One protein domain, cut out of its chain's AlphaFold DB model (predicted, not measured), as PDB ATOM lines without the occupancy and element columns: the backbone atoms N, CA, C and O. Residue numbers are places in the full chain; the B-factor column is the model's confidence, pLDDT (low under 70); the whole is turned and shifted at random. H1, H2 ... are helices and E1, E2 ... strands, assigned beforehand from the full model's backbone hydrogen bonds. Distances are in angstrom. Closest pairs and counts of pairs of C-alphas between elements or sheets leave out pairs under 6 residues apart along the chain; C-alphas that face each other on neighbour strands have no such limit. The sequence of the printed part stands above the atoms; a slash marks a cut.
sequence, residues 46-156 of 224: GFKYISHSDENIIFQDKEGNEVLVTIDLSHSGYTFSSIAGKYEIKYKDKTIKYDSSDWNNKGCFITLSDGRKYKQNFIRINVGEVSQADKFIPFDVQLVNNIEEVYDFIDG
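This is residues 46 to 156 of the 224 residues of an uncharacterized protein of Paramaledivibacter caminithermalis DSM 15212 (UniProt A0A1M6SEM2). A seven-stranded sheet, curled like part of a barrel, wraps round one helix, H1, which lies in its hollow. A long loop leads from the last strand to the helix, and its residues 125 to 136 stick out from the body. The printed part has 111 residues, with seven named strands followed by one named helix; the sheet's order is E1 E2 E3 E4 E5 E6 E7, antiparallel throughout. The class is mixed, helices and strands, and the whole is compact, with a radius of gyration of the C-alphas of 14.1 A and spans of 38 by 31 by 29 A.

E1, residues 46 to 52, begins at C-alpha 46 (-30.702, -27.356, -21.700) and is 18.5 A long. E2 is residues 56 to 61, E3 66 to 71, E4 86 to 91 and E5 94 to 99, with lengths of 16.5, 15.8, 16.9 and 16.7 A. E6, residues 108 to 111, and E7, residues 117 to 120, are shorter, 10.1 and 9.6 A. H1, residues 139 to 155, is 24.1 A long and ends at C-alpha 155 (-22.447, -45.966, -27.072).

The twisted sheet is a meander, each strand the antiparallel neighbour of the one before; E1 and E7 are its edge strands. In the hairpin E1 and E2, N 48 and O 60 are 2.8 A apart, within hydrogen-bond range; in the hairpin E6 and E7, N 110 and O 118 are 2.9 A apart, also within range. H1 is on the sheet, giving two layers, a helix on one face of a sheet. Its closest C-alphas to E1 are Val 150 to Tyr 49, 7.6 A, and to E6 Val 141 to Ile 110, 6.9 A. Every O i to N i+4 pair in H1 is within hydrogen-bond range.

The C-alphas of Glu 63 and Asn 105 are farthest apart, 40.1 A. The printed part has no cut. The links E3 to E4 and E7 to H1 are long. Mean pLDDT of the printed part is 82.4; residues 75 to 81 and 121 to 135 are under 70.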
ATOM      1  N   GLY A  46     -31.872 -26.567 -21.321       95.81
ATOM      2  CA  GLY A  46     -30.702 -27.356 -21.700       95.81
ATOM      3  C   GLY A  46     -30.556 -28.607 -20.840       95.81
ATOM      4  O   GLY A  46     -30.782 -28.542 -19.631       95.81
ATOM      5  N   PHE A  47     -30.127 -29.698 -21.466       97.62
ATOM      6  CA  PHE A  47     -29.835 -30.989 -20.848       97.62
ATOM      7  C   PHE A  47     -28.429 -31.427 -21.239       97.62
ATOM      8  O   PHE A  47     -27.997 -31.219 -22.374       97.62
ATOM      9  N   LYS A  48     -27.707 -32.031 -20.299       97.44
ATOM     10  CA  LYS A  48     -26.356 -32.547 -20.503       97.44
ATOM     11  C   LYS A  48     -26.267 -33.962 -19.957       97.44
ATOM     12  O   LYS A  48     -26.638 -34.202 -18.814       97.44
ATOM     13  N   TYR A  49     -25.726 -34.870 -20.752       97.00
ATOM     14  CA  TYR A  49     -25.379 -36.208 -20.298       97.00
ATOM     15  C   TYR A  49     -24.275 -36.165 -19.226       97.00
ATOM     16  O   TYR A  49     -23.293 -35.421 -19.356       97.00
ATOM     17  N   ILE A  50     -24.435 -36.975 -18.179       96.75
ATOM     18  CA  ILE A  50     -23.513 -37.066 -17.042       96.75
ATOM     19  C   ILE A  50     -22.804 -38.419 -17.023       96.75
ATOM     20  O   ILE A  50     -21.574 -38.463 -17.022       96.75
ATOM     21  N   SER A  51     -23.565 -39.514 -17.015       95.00
ATOM     22  CA  SER A  51     -23.026 -40.871 -16.903       95.00
ATOM     23  C   SER A  51     -24.044 -41.924 -17.336       95.00
ATOM     24  O   SER A  51     -25.244 -41.656 -17.367       95.00
ATOM     25  N   HIS A  52     -23.572 -43.143 -17.588       93.62
ATOM     26  CA  HIS A  52     -24.410 -44.329 -17.709       93.62
ATOM     27  C   HIS A  52     -23.767 -45.526 -17.002       93.62
ATOM     28  O   HIS A  52     -22.555 -45.560 -16.778       93.62
ATOM     29  N   SER A  53     -24.605 -46.492 -16.658       91.94
ATOM     30  CA  SER A  53     -24.285 -47.870 -16.305       91.94
ATOM     31  C   SER A  53     -25.228 -48.794 -17.083       91.94
ATOM     32  O   SER A  53     -26.093 -48.314 -17.816       91.94
ATOM     33  N   ASP A  54     -25.104 -50.106 -16.892       86.50
ATOM     34  CA  ASP A  54     -25.956 -51.092 -17.573       86.50
ATOM     35  C   ASP A  54     -27.458 -50.883 -17.300       86.50
ATOM     36  O   ASP A  54     -28.300 -51.187 -18.138       86.50
ATOM     37  N   GLU A  55     -27.802 -50.351 -16.126       91.56
ATOM     38  CA  GLU A  55     -29.193 -50.187 -15.688       91.56
ATOM     39  C   GLU A  55     -29.689 -48.746 -15.761       91.56
ATOM     40  O   GLU A  55     -30.899 -48.526 -15.758       91.56
ATOM     41  N   ASN A  56     -28.791 -47.756 -15.773       95.00
ATOM     42  CA  ASN A  56     -29.185 -46.361 -15.614       95.00
ATOM     43  C   ASN A  56     -28.416 -45.416 -16.533       95.00
ATOM     44  O   ASN A  56     -27.203 -45.524 -16.672       95.00
ATOM     45  N   ILE A  57     -29.103 -44.411 -17.073       96.12
ATOM     46  CA  ILE A  57     -28.486 -43.279 -17.773       96.12
ATOM     47  C   ILE A  57     -28.919 -41.992 -17.084       96.12
ATOM     48  O   ILE A  57     -30.095 -41.806 -16.774       96.12
ATOM     49  N   ILE A  58     -27.965 -41.098 -16.850       97.75
ATOM     50  CA  ILE A  58     -28.169 -39.865 -16.098       97.75
ATOM     51  C   ILE A  58     -27.874 -38.667 -16.992       97.75
ATOM     52  O   ILE A  58     -26.767 -38.510 -17.520       97.75
ATOM     53  N   PHE A  59     -28.858 -37.780 -17.098       98.19
ATOM     54  CA  PHE A  59     -28.690 -36.431 -17.623       98.19
ATOM     55  C   PHE A  59     -29.009 -35.417 -16.528       98.19
ATOM     56  O   PHE A  59     -29.709 -35.707 -15.561       98.19
ATOM     57  N   GLN A  60     -28.512 -34.201 -16.698       98.00
ATOM     58  CA  GLN A  60     -28.793 -33.087 -15.810       98.00
ATOM     59  C   GLN A  60     -29.275 -31.894 -16.620       98.00
ATOM     60  O   GLN A  60     -28.726 -31.586 -17.683       98.00
ATOM     61  N   ASP A  61     -30.301 -31.221 -16.119       96.62
ATOM     62  CA  ASP A  61     -30.772 -29.979 -16.706       96.62
ATOM     63  C   ASP A  61     -29.964 -28.757 -16.223       96.62
ATOM     64  O   ASP A  61     -29.136 -28.837 -15.313       96.62
ATOM     65  N   LYS A  62     -30.193 -27.591 -16.834       93.88
ATOM     66  CA  LYS A  62     -29.492 -26.342 -16.474       93.88
ATOM     67  C   LYS A  62     -29.728 -25.849 -15.033       93.88
ATOM     68  O   LYS A  62     -28.965 -25.010 -14.568       93.88
ATOM     69  N   GLU A  63     -30.760 -26.333 -14.344       95.50
ATOM     70  CA  GLU A  63     -31.063 -26.003 -12.940       95.50
ATOM     71  C   GLU A  63     -30.438 -27.016 -11.965       95.50
ATOM     72  O   GLU A  63     -30.509 -26.832 -10.753       95.50
ATOM     73  N   GLY A  64     -29.812 -28.075 -12.483       94.75
ATOM     74  CA  GLY A  64     -29.222 -29.146 -11.694       94.75
ATOM     75  C   GLY A  64     -30.168 -30.317 -11.421       94.75
ATOM     76  O   GLY A  64     -29.751 -31.255 -10.740       94.75
ATOM     77  N   ASN A  65     -31.397 -30.306 -11.953       97.19
ATOM     78  CA  ASN A  65     -32.330 -31.418 -11.783       97.19
ATOM     79  C   ASN A  65     -31.888 -32.617 -12.623       97.19
ATOM     80  O   ASN A  65     -31.505 -32.476 -13.788       97.19
ATOM     81  N   GLU A  66     -32.000 -33.800 -12.034       97.31
ATOM     82  CA  GLU A  66     -31.653 -35.054 -12.686       97.31
ATOM     83  C   GLU A  66     -32.778 -35.541 -13.610       97.31
ATOM     84  O   GLU A  66     -33.964 -35.473 -13.275       97.31
ATOM     85  N   VAL A  67     -32.382 -36.054 -14.771       98.00
ATOM     86  CA  VAL A  67     -33.194 -36.921 -15.620       98.00
ATOM     87  C   VAL A  67     -32.586 -38.315 -15.522       98.00
ATOM     88  O   VAL A  67     -31.488 -38.552 -16.030       98.00
ATOM     89  N   LEU A  68     -33.302 -39.221 -14.866       98.00
ATOM     90  CA  LEU A  68     -32.883 -40.606 -14.688       98.00
ATOM     91  C   LEU A  68     -33.613 -41.487 -15.692       98.00
ATOM     92  O   LEU A  68     -34.842 -41.528 -15.703       98.00
ATOM     93  N   VAL A  69     -32.862 -42.214 -16.506       97.25
ATOM     94  CA  VAL A  69     -33.373 -43.278 -17.365       97.25
ATOM     95  C   VAL A  69     -33.037 -44.608 -16.709       97.25
ATOM     96  O   VAL A  69     -31.867 -44.858 -16.452       97.25
ATOM     97  N   THR A  70     -34.028 -45.455 -16.456       96.56
ATOM     98  CA  THR A  70     -33.853 -46.805 -15.908       96.56
ATOM     99  C   THR A  70     -34.211 -47.837 -16.969       96.56
ATOM    100  O   THR A  70     -35.332 -47.849 -17.482       96.56
ATOM    101  N   ILE A  71     -33.253 -48.696 -17.297       93.00
ATOM    102  CA  ILE A  71     -33.331 -49.695 -18.360       93.00
ATOM    103  C   ILE A  71     -33.897 -51.002 -17.805       93.00
ATOM    104  O   ILE A  71     -33.452 -51.502 -16.773       93.00
ATOM    105  N   ASP A  72     -34.863 -51.594 -18.509       89.75
ATOM    106  CA  ASP A  72     -35.343 -52.938 -18.192       89.75
ATOM    107  C   ASP A  72     -34.500 -53.993 -18.923       89.75
ATOM    108  O   ASP A  72     -34.730 -54.330 -20.091       89.75
ATOM    109  N   LEU A  73     -33.534 -54.559 -18.196       82.56
ATOM    110  CA  LEU A  73     -32.623 -55.586 -18.704       82.56
ATOM    111  C   LEU A  73     -33.328 -56.883 -19.131       82.56
ATOM    112  O   LEU A  73     -32.774 -57.630 -19.941       82.56
ATOM    113  N   SER A  74     -34.547 -57.153 -18.645       77.75
ATOM    114  CA  SER A  74     -35.298 -58.363 -19.017       77.75
ATOM    115  C   SER A  74     -35.765 -58.361 -20.478       77.75
ATOM    116  O   SER A  74     -36.107 -59.412 -21.019       77.75
ATOM    117  N   HIS A  75     -35.718 -57.198 -21.136       66.56
ATOM    118  CA  HIS A  75     -36.075 -57.007 -22.542       66.56
ATOM    119  C   HIS A  75     -34.924 -56.382 -23.356       66.56
ATOM    120  O   HIS A  75     -35.168 -55.722 -24.364       66.56
ATOM    121  N   SER A  76     -33.668 -56.617 -22.959       59.25
ATOM    122  CA  SER A  76     -32.437 -56.105 -23.601       59.25
ATOM    123  C   SER A  76     -32.099 -56.730 -24.970       59.25
ATOM    124  O   SER A  76     -30.954 -56.704 -25.416       59.25
ATOM    125  N   GLY A  77     -33.085 -57.304 -25.670       56.41
ATOM    126  CA  GLY A  77     -32.885 -57.821 -27.022       56.41
ATOM    127  C   GLY A  77     -32.414 -56.728 -27.988       56.41
ATOM    128  O   GLY A  77     -32.715 -55.552 -27.786       56.41
ATOM    129  N   TYR A  78     -31.699 -57.126 -29.048       52.88
ATOM    130  CA  TYR A  78     -31.248 -56.230 -30.119       52.88
ATOM    131  C   TYR A  78     -32.407 -55.352 -30.600       52.88
ATOM    132  O   TYR A  78     -33.331 -55.823 -31.270       52.88
ATOM    133  N   THR A  79     -32.348 -54.070 -30.260       56.09
ATOM    134  CA  THR A  79     -33.261 -53.057 -30.767       56.09
ATOM    135  C   THR A  79     -32.444 -52.118 -31.630       56.09
ATOM    136  O   THR A  79     -31.432 -51.569 -31.209       56.09
ATOM    137  N   PHE A  80     -32.820 -52.020 -32.903       53.44
ATOM    138  CA  PHE A  80     -32.202 -51.056 -33.801       53.44
ATOM    139  C   PHE A  80     -32.597 -49.659 -33.300       53.44
ATOM    140  O   PHE A  80     -33.793 -49.395 -33.161       53.44
ATOM    141  N   SER A  81     -31.611 -48.799 -33.020       60.25
ATOM    142  CA  SER A  81     -31.789 -47.379 -32.656       60.25
ATOM    143  C   SER A  81     -32.664 -47.102 -31.422       60.25
ATOM    144  O   SER A  81     -33.540 -46.240 -31.471       60.25
ATOM    145  N   SER A  82     -32.481 -47.851 -30.333       72.19
ATOM    146  CA  SER A  82     -33.041 -47.477 -29.028       72.19
ATOM    147  C   SER A  82     -32.138 -47.936 -27.896       72.19
ATOM    148  O   SER A  82     -31.460 -48.952 -28.023       72.19
ATOM    149  N   ILE A  83     -32.213 -47.236 -26.763       84.56
ATOM    150  CA  ILE A  83     -31.450 -47.548 -25.546       84.56
ATOM    151  C   ILE A  83     -31.647 -49.013 -25.122       84.56
ATOM    152  O   ILE A  83     -30.698 -49.696 -24.753       84.56
ATOM    153  N   ALA A  84     -32.897 -49.486 -25.155       86.31
ATOM    154  CA  ALA A  84     -33.280 -50.859 -24.852       86.31
ATOM    155  C   ALA A  84     -34.713 -51.140 -25.330       86.31
ATOM    156  O   ALA A  84     -35.476 -50.218 -25.620       86.31
ATOM    157  N   GLY A  85     -35.122 -52.416 -25.292       86.19
ATOM    158  CA  GLY A  85     -36.503 -52.827 -25.564       86.19
ATOM    159  C   GLY A  85     -37.542 -52.143 -24.675       86.19
ATOM    160  O   GLY A  85     -38.668 -51.907 -25.110       86.19
ATOM    161  N   LYS A  86     -37.177 -51.820 -23.430       91.44
ATOM    162  CA  LYS A  86     -38.011 -51.081 -22.478       91.44
ATOM    163  C   LYS A  86     -37.146 -50.244 -21.550       91.44
ATOM    164  O   LYS A  86     -36.108 -50.706 -21.078       91.44
ATOM    165  N   TYR A  87     -37.612 -49.041 -21.241       93.94
ATOM    166  CA  TYR A  87     -37.012 -48.195 -20.215       93.94
ATOM    167  C   TYR A  87     -38.017 -47.164 -19.691       93.94
ATOM    168  O   TYR A  87     -39.056 -46.892 -20.298       93.94
ATOM    169  N   GLU A  88     -37.704 -46.591 -18.536       96.81
ATOM    170  CA  GLU A  88     -38.478 -45.536 -17.889       96.81
ATOM    171  C   GLU A  88     -37.607 -44.296 -17.703       96.81
ATOM    172  O   GLU A  88     -36.449 -44.405 -17.326       96.81
ATOM    173  N   ILE A  89     -38.165 -43.114 -17.948       97.69
ATOM    174  CA  ILE A  89     -37.523 -41.827 -17.699       97.69
ATOM    175  C   ILE A  89     -38.257 -41.131 -16.559       97.69
ATOM    176  O   ILE A  89     -39.469 -40.910 -16.635       97.69
ATOM    177  N   LYS A  90     -37.514 -40.725 -15.533       98.06
ATOM    178  CA  LYS A  90     -37.985 -39.866 -14.448       98.06
ATOM    179  C   LYS A  90     -37.348 -38.494 -14.568       98.06
ATOM    180  O   LYS A  90     -36.127 -38.370 -14.605       98.06
ATOM    181  N   TYR A  91     -38.184 -37.465 -14.607       97.31
ATOM    182  CA  TYR A  91     -37.743 -36.075 -14.609       97.31
ATOM    183  C   TYR A  91     -38.764 -35.212 -13.875       97.31
ATOM    184  O   TYR A  91     -39.919 -35.130 -14.294       97.31
ATOM    185  N   LYS A  92     -38.336 -34.555 -12.791       94.62
ATOM    186  CA  LYS A  92     -39.222 -33.790 -11.895       94.62
ATOM    187  C   LYS A  92     -40.402 -34.668 -11.432       94.62
ATOM    188  O   LYS A  92     -40.183 -35.738 -10.875       94.62
ATOM    189  N   ASP A  93     -41.635 -34.239 -11.663       94.12
ATOM    190  CA  ASP A  93     -42.879 -34.941 -11.335       94.12
ATOM    191  C   ASP A  93     -43.369 -35.887 -12.448       94.12
ATOM    192  O   ASP A  93     -44.472 -36.433 -12.368       94.12
ATOM    193  N   LYS A  94     -42.565 -36.100 -13.497       94.69
ATOM    194  CA  LYS A  94     -42.945 -36.886 -14.672       94.69
ATOM    195  C   LYS A  94     -42.315 -38.272 -14.681       94.69
ATOM    196  O   LYS A  94     -41.161 -38.462 -14.302       94.69
ATOM    197  N   THR A  95     -43.079 -39.235 -15.185       97.12
ATOM    198  CA  THR A  95     -42.640 -40.602 -15.468       97.12
ATOM    199  C   THR A  95     -43.069 -40.957 -16.885       97.12
ATOM    200  O   THR A  95     -44.260 -41.044 -17.178       97.12
ATOM    201  N   ILE A  96     -42.094 -41.150 -17.766       97.12
ATOM    202  CA  ILE A  96     -42.304 -41.455 -19.182       97.12
ATOM    203  C   ILE A  96     -41.812 -42.877 -19.423       97.12
ATOM    204  O   ILE A  96     -40.720 -43.229 -18.993       97.12
ATOM    205  N   LYS A  97     -42.599 -43.705 -20.105       95.94
ATOM    206  CA  LYS A  97     -42.237 -45.099 -20.388       95.94
ATOM    207  C   LYS A  97     -42.052 -45.311 -21.874       95.94
ATOM    208  O   LYS A  97     -42.907 -44.895 -22.655       95.94
ATOM    209  N   TYR A  98     -40.987 -46.004 -22.237       92.44
ATOM    210  CA  TYR A  98     -40.727 -46.446 -23.596       92.44
ATOM    211  C   TYR A  98     -40.859 -47.965 -23.695       92.44
ATOM    212  O   TYR A  98     -40.387 -48.694 -22.820       92.44
ATOM    213  N   ASP A  99     -41.508 -48.436 -24.759       90.44
ATOM    214  CA  ASP A  99     -41.653 -49.860 -25.061       90.44
ATOM    215  C   ASP A  99     -41.535 -50.114 -26.569       90.44
ATOM    216  O   ASP A  99     -42.391 -49.695 -27.358       90.44
ATOM    217  N   SER A 100     -40.478 -50.824 -26.954       87.50
ATOM    218  CA  SER A 100     -40.211 -51.349 -28.296       87.50
ATOM    219  C   SER A 100     -40.110 -52.882 -28.315       87.50
ATOM    220  O   SER A 100     -39.707 -53.470 -29.318       87.50
ATOM    221  N   SER A 101     -40.524 -53.569 -27.244       85.12
ATOM    222  CA  SER A 101     -40.371 -55.029 -27.113       85.12
ATOM    223  C   SER A 101     -41.071 -55.848 -28.207       85.12
ATOM    224  O   SER A 101     -40.639 -56.954 -28.521       85.12
ATOM    225  N   ASP A 102     -42.126 -55.303 -28.820       82.06
ATOM    226  CA  ASP A 102     -42.871 -55.909 -29.932       82.06
ATOM    227  C   ASP A 102     -42.886 -54.977 -31.158       82.06
ATOM    228  O   ASP A 102     -43.921 -54.758 -31.798       82.06
ATOM    229  N   TRP A 103     -41.735 -54.364 -31.461       79.69
ATOM    230  CA  TRP A 103     -41.617 -53.355 -32.518       79.69
ATOM    231  C   TRP A 103     -42.053 -53.870 -33.897       79.69
ATOM    232  O   TRP A 103     -42.688 -53.127 -34.646       79.69
ATOM    233  N   ASN A 104     -41.800 -55.147 -34.206       79.56
ATOM    234  CA  ASN A 104     -42.170 -55.770 -35.481       79.56
ATOM    235  C   ASN A 104     -43.685 -55.808 -35.726       79.56
ATOM    236  O   ASN A 104     -44.123 -55.643 -36.862       79.56
ATOM    237  N   ASN A 105     -44.491 -56.018 -34.680       80.94
ATOM    238  CA  ASN A 105     -45.941 -56.170 -34.834       80.94
ATOM    239  C   ASN A 105     -46.710 -54.924 -34.390       80.94
ATOM    240  O   ASN A 105     -47.709 -54.549 -35.008       80.94
ATOM    241  N   LYS A 106     -46.276 -54.281 -33.301       81.06
ATOM    242  CA  LYS A 106     -47.002 -53.171 -32.667       81.06
ATOM    243  C   LYS A 106     -46.334 -51.815 -32.901       81.06
ATOM    244  O   LYS A 106     -47.036 -50.800 -32.928       81.06
ATOM    245  N   GLY A 107     -45.029 -51.794 -33.169       81.06
ATOM    246  CA  GLY A 107     -44.206 -50.583 -33.234       81.06
ATOM    247  C   GLY A 107     -43.696 -50.147 -31.858       81.06
ATOM    248  O   GLY A 107     -43.905 -50.848 -30.869       81.06
ATOM    249  N   CYS A 108     -43.040 -48.988 -31.807       85.81
ATOM    250  CA  CYS A 108     -42.503 -48.414 -30.572       85.81
ATOM    251  C   CYS A 108     -43.493 -47.414 -29.967       85.81
ATOM    252  O   CYS A 108     -44.123 -46.635 -30.695       85.81
ATOM    253  N   PHE A 109     -43.626 -47.416 -28.642       90.31
ATOM    254  CA  PHE A 109     -44.557 -46.544 -27.934       90.31
ATOM    255  C   PHE A 109     -43.883 -45.762 -26.818       90.31
ATOM    256  O   PHE A 109     -43.193 -46.328 -25.976       90.31
ATOM    257  N   ILE A 110     -44.211 -44.474 -26.753       91.94
ATOM    258  CA  ILE A 110     -43.909 -43.597 -25.628       91.94
ATOM    259  C   ILE A 110     -45.211 -43.354 -24.866       91.94
ATOM    260  O   ILE A 110     -46.177 -42.829 -25.422       91.94
ATOM    261  N   THR A 111     -45.255 -43.741 -23.596       94.38
ATOM    262  CA  THR A 111     -46.382 -43.482 -22.692       94.38
ATOM    263  C   THR A 111     -46.013 -42.350 -21.743       94.38
ATOM    264  O   THR A 111     -45.020 -42.449 -21.027       94.38
ATOM    265  N   LEU A 112     -46.805 -41.279 -21.744       93.94
ATOM    266  CA  LEU A 112     -46.594 -40.104 -20.896       93.94
ATOM    267  C   LEU A 112     -47.136 -40.325 -19.477       93.94
ATOM    268  O   LEU A 112     -47.927 -41.241 -19.244       93.94
ATOM    269  N   SER A 113     -46.792 -39.423 -18.554       92.06
ATOM    270  CA  SER A 113     -47.275 -39.443 -17.163       92.06
ATOM    271  C   SER A 113     -48.803 -39.418 -17.046       92.06
ATOM    272  O   SER A 113     -49.367 -39.981 -16.113       92.06
ATOM    273  N   ASP A 114     -49.486 -38.782 -18.000       91.75
ATOM    274  CA  ASP A 114     -50.952 -38.708 -18.062       91.75
ATOM    275  C   ASP A 114     -51.605 -39.920 -18.755       91.75
ATOM    276  O   ASP A 114     -52.818 -39.950 -18.963       91.75
ATOM    277  N   GLY A 115     -50.809 -40.925 -19.129       90.62
ATOM    278  CA  GLY A 115     -51.261 -42.146 -19.786       90.62
ATOM    279  C   GLY A 115     -51.452 -42.032 -21.300       90.62
ATOM    280  O   GLY A 115     -51.730 -43.051 -21.942       90.62
ATOM    281  N   ARG A 116     -51.282 -40.847 -21.909       91.75
ATOM    282  CA  ARG A 116     -51.306 -40.712 -23.375       91.75
ATOM    283  C   ARG A 116     -50.179 -41.527 -23.997       91.75
ATOM    284  O   ARG A 116     -49.053 -41.528 -23.505       91.75
ATOM    285  N   LYS A 117     -50.481 -42.188 -25.114       92.25
ATOM    286  CA  LYS A 117     -49.530 -43.012 -25.864       92.25
ATOM    287  C   LYS A 117     -49.218 -42.385 -27.214       92.25
ATOM    288  O   LYS A 117     -50.131 -42.036 -27.961       92.25
ATOM    289  N   TYR A 118     -47.935 -42.305 -27.534       89.12
ATOM    290  CA  TYR A 118     -47.409 -41.841 -28.810       89.12
ATOM    291  C   TYR A 118     -46.742 -43.013 -29.508       89.12
ATOM    292  O   TYR A 118     -45.851 -43.642 -28.946       89.12
ATOM    293  N   LYS A 119     -47.195 -43.319 -30.723       86.69
ATOM    294  CA  LYS A 119     -46.549 -44.320 -31.569       86.69
ATOM    295  C   LYS A 119     -45.418 -43.648 -32.341       86.69
ATOM    296  O   LYS A 119     -45.667 -42.678 -33.054       86.69
ATOM    297  N   GLN A 120     -44.207 -44.166 -32.202       76.06
ATOM    298  CA  GLN A 120     -43.034 -43.690 -32.927       76.06
ATOM    299  C   GLN A 120     -42.815 -44.570 -34.160       76.06
ATOM    300  O   GLN A 120     -42.915 -45.798 -34.093       76.06
ATOM    301  N   ASN A 121     -42.553 -43.941 -35.305       66.12
ATOM    302  CA  ASN A 121     -42.181 -44.668 -36.512       66.12
ATOM    303  C   ASN A 121     -40.700 -45.057 -36.421       66.12
ATOM    304  O   ASN A 121     -39.854 -44.208 -36.161       66.12
ATOM    305  N   PHE A 122     -40.416 -46.337 -36.666       56.34
ATOM    306  CA  PHE A 122     -39.096 -46.977 -36.559       56.34
ATOM    307  C   PHE A 122     -38.023 -46.369 -37.481       56.34
ATOM    308  O   PHE A 122     -36.833 -46.497 -37.232       56.34
ATOM    309  N   ILE A 123     -38.438 -45.694 -38.553       52.06
ATOM    310  CA  ILE A 123     -37.543 -45.204 -39.596       52.06
ATOM    311  C   ILE A 123     -37.606 -43.675 -39.627       52.06
ATOM    312  O   ILE A 123     -38.527 -43.101 -40.212       52.06
ATOM    313  N   ARG A 124     -36.606 -43.000 -39.046       48.31
ATOM    314  CA  ARG A 124     -36.339 -41.575 -39.309       48.31
ATOM    315  C   ARG A 124     -35.610 -41.419 -40.655       48.31
ATOM    316  O   ARG A 124     -34.519 -40.866 -40.703       48.31
ATOM    317  N   ILE A 125     -36.171 -41.908 -41.769       36.09
ATOM    318  CA  ILE A 125     -35.701 -41.423 -43.077       36.09
ATOM    319  C   ILE A 125     -36.387 -40.075 -43.283       36.09
ATOM    320  O   ILE A 125     -37.553 -40.012 -43.670       36.09
ATOM    321  N   ASN A 126     -35.653 -38.994 -43.031       37.72
ATOM    322  CA  ASN A 126     -36.010 -37.665 -43.519       37.72
ATOM    323  C   ASN A 126     -35.803 -37.629 -45.046       37.72
ATOM    324  O   ASN A 126     -34.850 -37.032 -45.542       37.72
ATOM    325  N   VAL A 127     -36.672 -38.307 -45.805       30.02
ATOM    326  CA  VAL A 127     -36.891 -37.958 -47.216       30.02
ATOM    327  C   VAL A 127     -37.787 -36.728 -47.200       30.02
ATOM    328  O   VAL A 127     -38.755 -36.701 -46.444       30.02
ATOM    329  N   GLY A 128     -37.420 -35.710 -47.977       34.00
ATOM    330  CA  GLY A 128     -38.055 -34.394 -47.993       34.00
ATOM    331  C   GLY A 128     -39.582 -34.404 -47.855       34.00
ATOM    332  O   GLY A 128     -40.271 -35.221 -48.457       34.00
ATOM    333  N   GLU A 129     -40.056 -33.450 -47.051       38.84
ATOM    334  CA  GLU A 129     -41.457 -33.068 -46.851       38.84
ATOM    335  C   GLU A 129     -42.422 -34.216 -46.518       38.84
ATOM    336  O   GLU A 129     -43.285 -34.601 -47.304       38.84
ATOM    337  N   VAL A 130     -42.395 -34.666 -45.258       42.06
ATOM    338  CA  VAL A 130     -43.616 -35.207 -44.653       42.06
ATOM    339  C   VAL A 130     -44.502 -34.029 -44.265       42.06
ATOM    340  O   VAL A 130     -44.399 -33.461 -43.180       42.06
ATOM    341  N   SER A 131     -45.410 -33.681 -45.170       42.69
ATOM    342  CA  SER A 131     -46.606 -32.908 -44.866       42.69
ATOM    343  C   SER A 131     -47.493 -33.698 -43.888       42.69
ATOM    344  O   SER A 131     -48.422 -34.403 -44.283       42.69
ATOM    345  N   GLN A 132     -47.211 -33.593 -42.591       43.22
ATOM    346  CA  GLN A 132     -48.201 -33.772 -41.530       43.22
ATOM    347  C   GLN A 132     -48.143 -32.531 -40.647       43.22
ATOM    348  O   GLN A 132     -47.327 -32.442 -39.739       43.22
ATOM    349  N   ALA A 133     -48.994 -31.567 -40.996       37.53
ATOM    350  CA  ALA A 133     -49.287 -30.337 -40.273       37.53
ATOM    351  C   ALA A 133     -48.968 -30.395 -38.767       37.53
ATOM    352  O   ALA A 133     -49.582 -31.184 -38.048       37.53
ATOM    353  N   ASP A 134     -48.030 -29.549 -38.329       43.00
ATOM    354  CA  ASP A 134     -47.943 -28.889 -37.016       43.00
ATOM    355  C   ASP A 134     -48.566 -29.618 -35.812       43.00
ATOM    356  O   ASP A 134     -49.287 -29.032 -35.000       43.00
ATOM    357  N   LYS A 135     -48.273 -30.908 -35.625       56.97
ATOM    358  CA  LYS A 135     -48.505 -31.538 -34.326       56.97
ATOM    359  C   LYS A 135     -47.360 -31.127 -33.423       56.97
ATOM    360  O   LYS A 135     -46.275 -31.690 -33.508       56.97
ATOM    361  N   PHE A 136     -47.631 -30.150 -32.560       72.25
ATOM    362  CA  PHE A 136     -46.797 -29.820 -31.410       72.25
ATOM    363  C   PHE A 136     -46.376 -31.122 -30.709       72.25
ATOM    364  O   PHE A 136     -47.200 -31.799 -30.087       72.25
ATOM    365  N   ILE A 137     -45.111 -31.516 -30.880       83.31
ATOM    366  CA  ILE A 137     -44.564 -32.715 -30.250       83.31
ATOM    367  C   ILE A 137     -44.422 -32.385 -28.764       83.31
ATOM    368  O   ILE A 137     -43.711 -31.432 -28.433       83.31
ATOM    369  N   PRO A 138     -45.072 -33.125 -27.849       89.81
ATOM    370  CA  PRO A 138     -44.972 -32.824 -26.429       89.81
ATOM    371  C   PRO A 138     -43.520 -32.867 -25.962       89.81
ATOM    372  O   PRO A 138     -42.755 -33.725 -26.407       89.81
ATOM    373  N   PHE A 139     -43.183 -32.001 -25.005       92.38
ATOM    374  CA  PHE A 139     -41.881 -31.973 -24.335       92.38
ATOM    375  C   PHE A 139     -41.375 -33.382 -23.981       92.38
ATOM    376  O   PHE A 139     -40.238 -33.722 -24.270       92.38
ATOM    377  N   ASP A 140     -42.243 -34.224 -23.418       92.94
ATOM    378  CA  ASP A 140     -41.906 -35.577 -22.968       92.94
ATOM    379  C   ASP A 140     -41.443 -36.487 -24.122       92.94
ATOM    380  O   ASP A 140     -40.504 -37.262 -23.970       92.94
ATOM    381  N   VAL A 141     -42.069 -36.365 -25.297       91.56
ATOM    382  CA  VAL A 141     -41.688 -37.118 -26.504       91.56
ATOM    383  C   VAL A 141     -40.372 -36.587 -27.069       91.56
ATOM    384  O   VAL A 141     -39.512 -37.368 -27.470       91.56
ATOM    385  N   GLN A 142     -40.184 -35.263 -27.071       92.75
ATOM    386  CA  GLN A 142     -38.905 -34.657 -27.451       92.75
ATOM    387  C   GLN A 142     -37.781 -35.103 -26.506       92.75
ATOM    388  O   GLN A 142     -36.681 -35.386 -26.971       92.75
ATOM    389  N   LEU A 143     -38.059 -35.215 -25.205       94.50
ATOM    390  CA  LEU A 143     -37.098 -35.668 -24.204       94.50
ATOM    391  C   LEU A 143     -36.614 -37.085 -24.510       94.50
ATOM    392  O   LEU A 143     -35.408 -37.296 -24.571       94.50
ATOM    393  N   VAL A 144     -37.532 -38.019 -24.787       93.62
ATOM    394  CA  VAL A 144     -37.171 -39.386 -25.201       93.62
ATOM    395  C   VAL A 144     -36.276 -39.362 -26.442       93.62
ATOM    396  O   VAL A 144     -35.176 -39.904 -26.418       93.62
ATOM    397  N   ASN A 145     -36.716 -38.668 -27.493       90.44
ATOM    398  CA  ASN A 145     -36.029 -38.621 -28.782       90.44
ATOM    399  C   ASN A 145     -34.597 -38.078 -28.704       90.44
ATOM    400  O   ASN A 145     -33.728 -38.574 -29.417       90.44
ATOM    401  N   ASN A 146     -34.373 -37.039 -27.897       92.94
ATOM    402  CA  ASN A 146     -33.052 -36.433 -27.732       92.94
ATOM    403  C   ASN A 146     -32.143 -37.287 -26.835       92.94
ATOM    404  O   ASN A 146     -30.939 -37.339 -27.062       92.94
ATOM    405  N   ILE A 147     -32.699 -37.957 -25.819       94.31
ATOM    406  CA  ILE A 147     -31.937 -38.883 -24.969       94.31
ATOM    407  C   ILE A 147     -31.439 -40.068 -25.797       94.31
ATOM    408  O   ILE A 147     -30.263 -40.402 -25.682       94.31
ATOM    409  N   GLU A 148     -32.293 -40.663 -26.638       90.00
ATOM    410  CA  GLU A 148     -31.889 -41.732 -27.563       90.00
ATOM    411  C   GLU A 148     -30.753 -41.267 -28.490       90.00
ATOM    412  O   GLU A 148     -29.733 -41.938 -28.582       90.00
ATOM    413  N   GLU A 149     -30.868 -40.079 -29.095       87.75
ATOM    414  CA  GLU A 149     -29.836 -39.534 -29.992       87.75
ATOM    415  C   GLU A 149     -28.482 -39.331 -29.292       87.75
ATOM    416  O   GLU A 149     -27.431 -39.685 -29.830       87.75
ATOM    417  N   VAL A 150     -28.489 -38.787 -28.070       91.38
ATOM    418  CA  VAL A 150     -27.251 -38.628 -27.295       91.38
ATOM    419  C   VAL A 150     -26.685 -39.981 -26.865       91.38
ATOM    420  O   VAL A 150     -25.466 -40.153 -26.867       91.38
ATOM    421  N   TYR A 151     -27.539 -40.934 -26.493       89.06
ATOM    422  CA  TYR A 151     -27.099 -42.264 -26.091       89.06
ATOM    423  C   TYR A 151     -26.440 -43.018 -27.251       89.06
ATOM    424  O   TYR A 151     -25.314 -43.485 -27.086       89.06
ATOM    425  N   ASP A 152     -27.065 -43.037 -28.431       86.31
ATOM    426  CA  ASP A 152     -26.518 -43.669 -29.638       86.31
ATOM    427  C   ASP A 152     -25.132 -43.102 -29.997       86.31
ATOM    428  O   ASP A 152     -24.211 -43.838 -30.362       86.31
ATOM    429  N   PHE A 153     -24.947 -41.785 -29.841       86.06
ATOM    430  CA  PHE A 153     -23.651 -41.138 -30.051       86.06
ATOM    431  C   PHE A 153     -22.578 -41.611 -29.056       86.06
ATOM    432  O   PHE A 153     -21.422 -41.809 -29.442       86.06
ATOM    433  N   ILE A 154     -22.940 -41.766 -27.779       87.50
ATOM    434  CA  ILE A 154     -22.014 -42.160 -26.710       87.50
ATOM    435  C   ILE A 154     -21.647 -43.642 -26.824       87.50
ATOM    436  O   ILE A 154     -20.463 -43.975 -26.751       87.50
ATOM    437  N   ASP A 155     -22.635 -44.513 -27.025       84.19
ATOM    438  CA  ASP A 155     -22.447 -45.966 -27.072       84.19
ATOM    439  C   ASP A 155     -21.710 -46.418 -28.345       84.19
ATOM    440  O   ASP A 155     -20.832 -47.283 -28.314       84.19
ATOM    441  N   GLY A 156     -21.958 -45.745 -29.474       77.25
ATOM    442  CA  GLY A 156     -21.385 -46.119 -30.768       77.25
ATOM    443  C   GLY A 156     -19.866 -45.947 -30.910       77.25
ATOM    444  O   GLY A 156     -19.316 -46.254 -31.969       77.25
TER     445      GLY A 156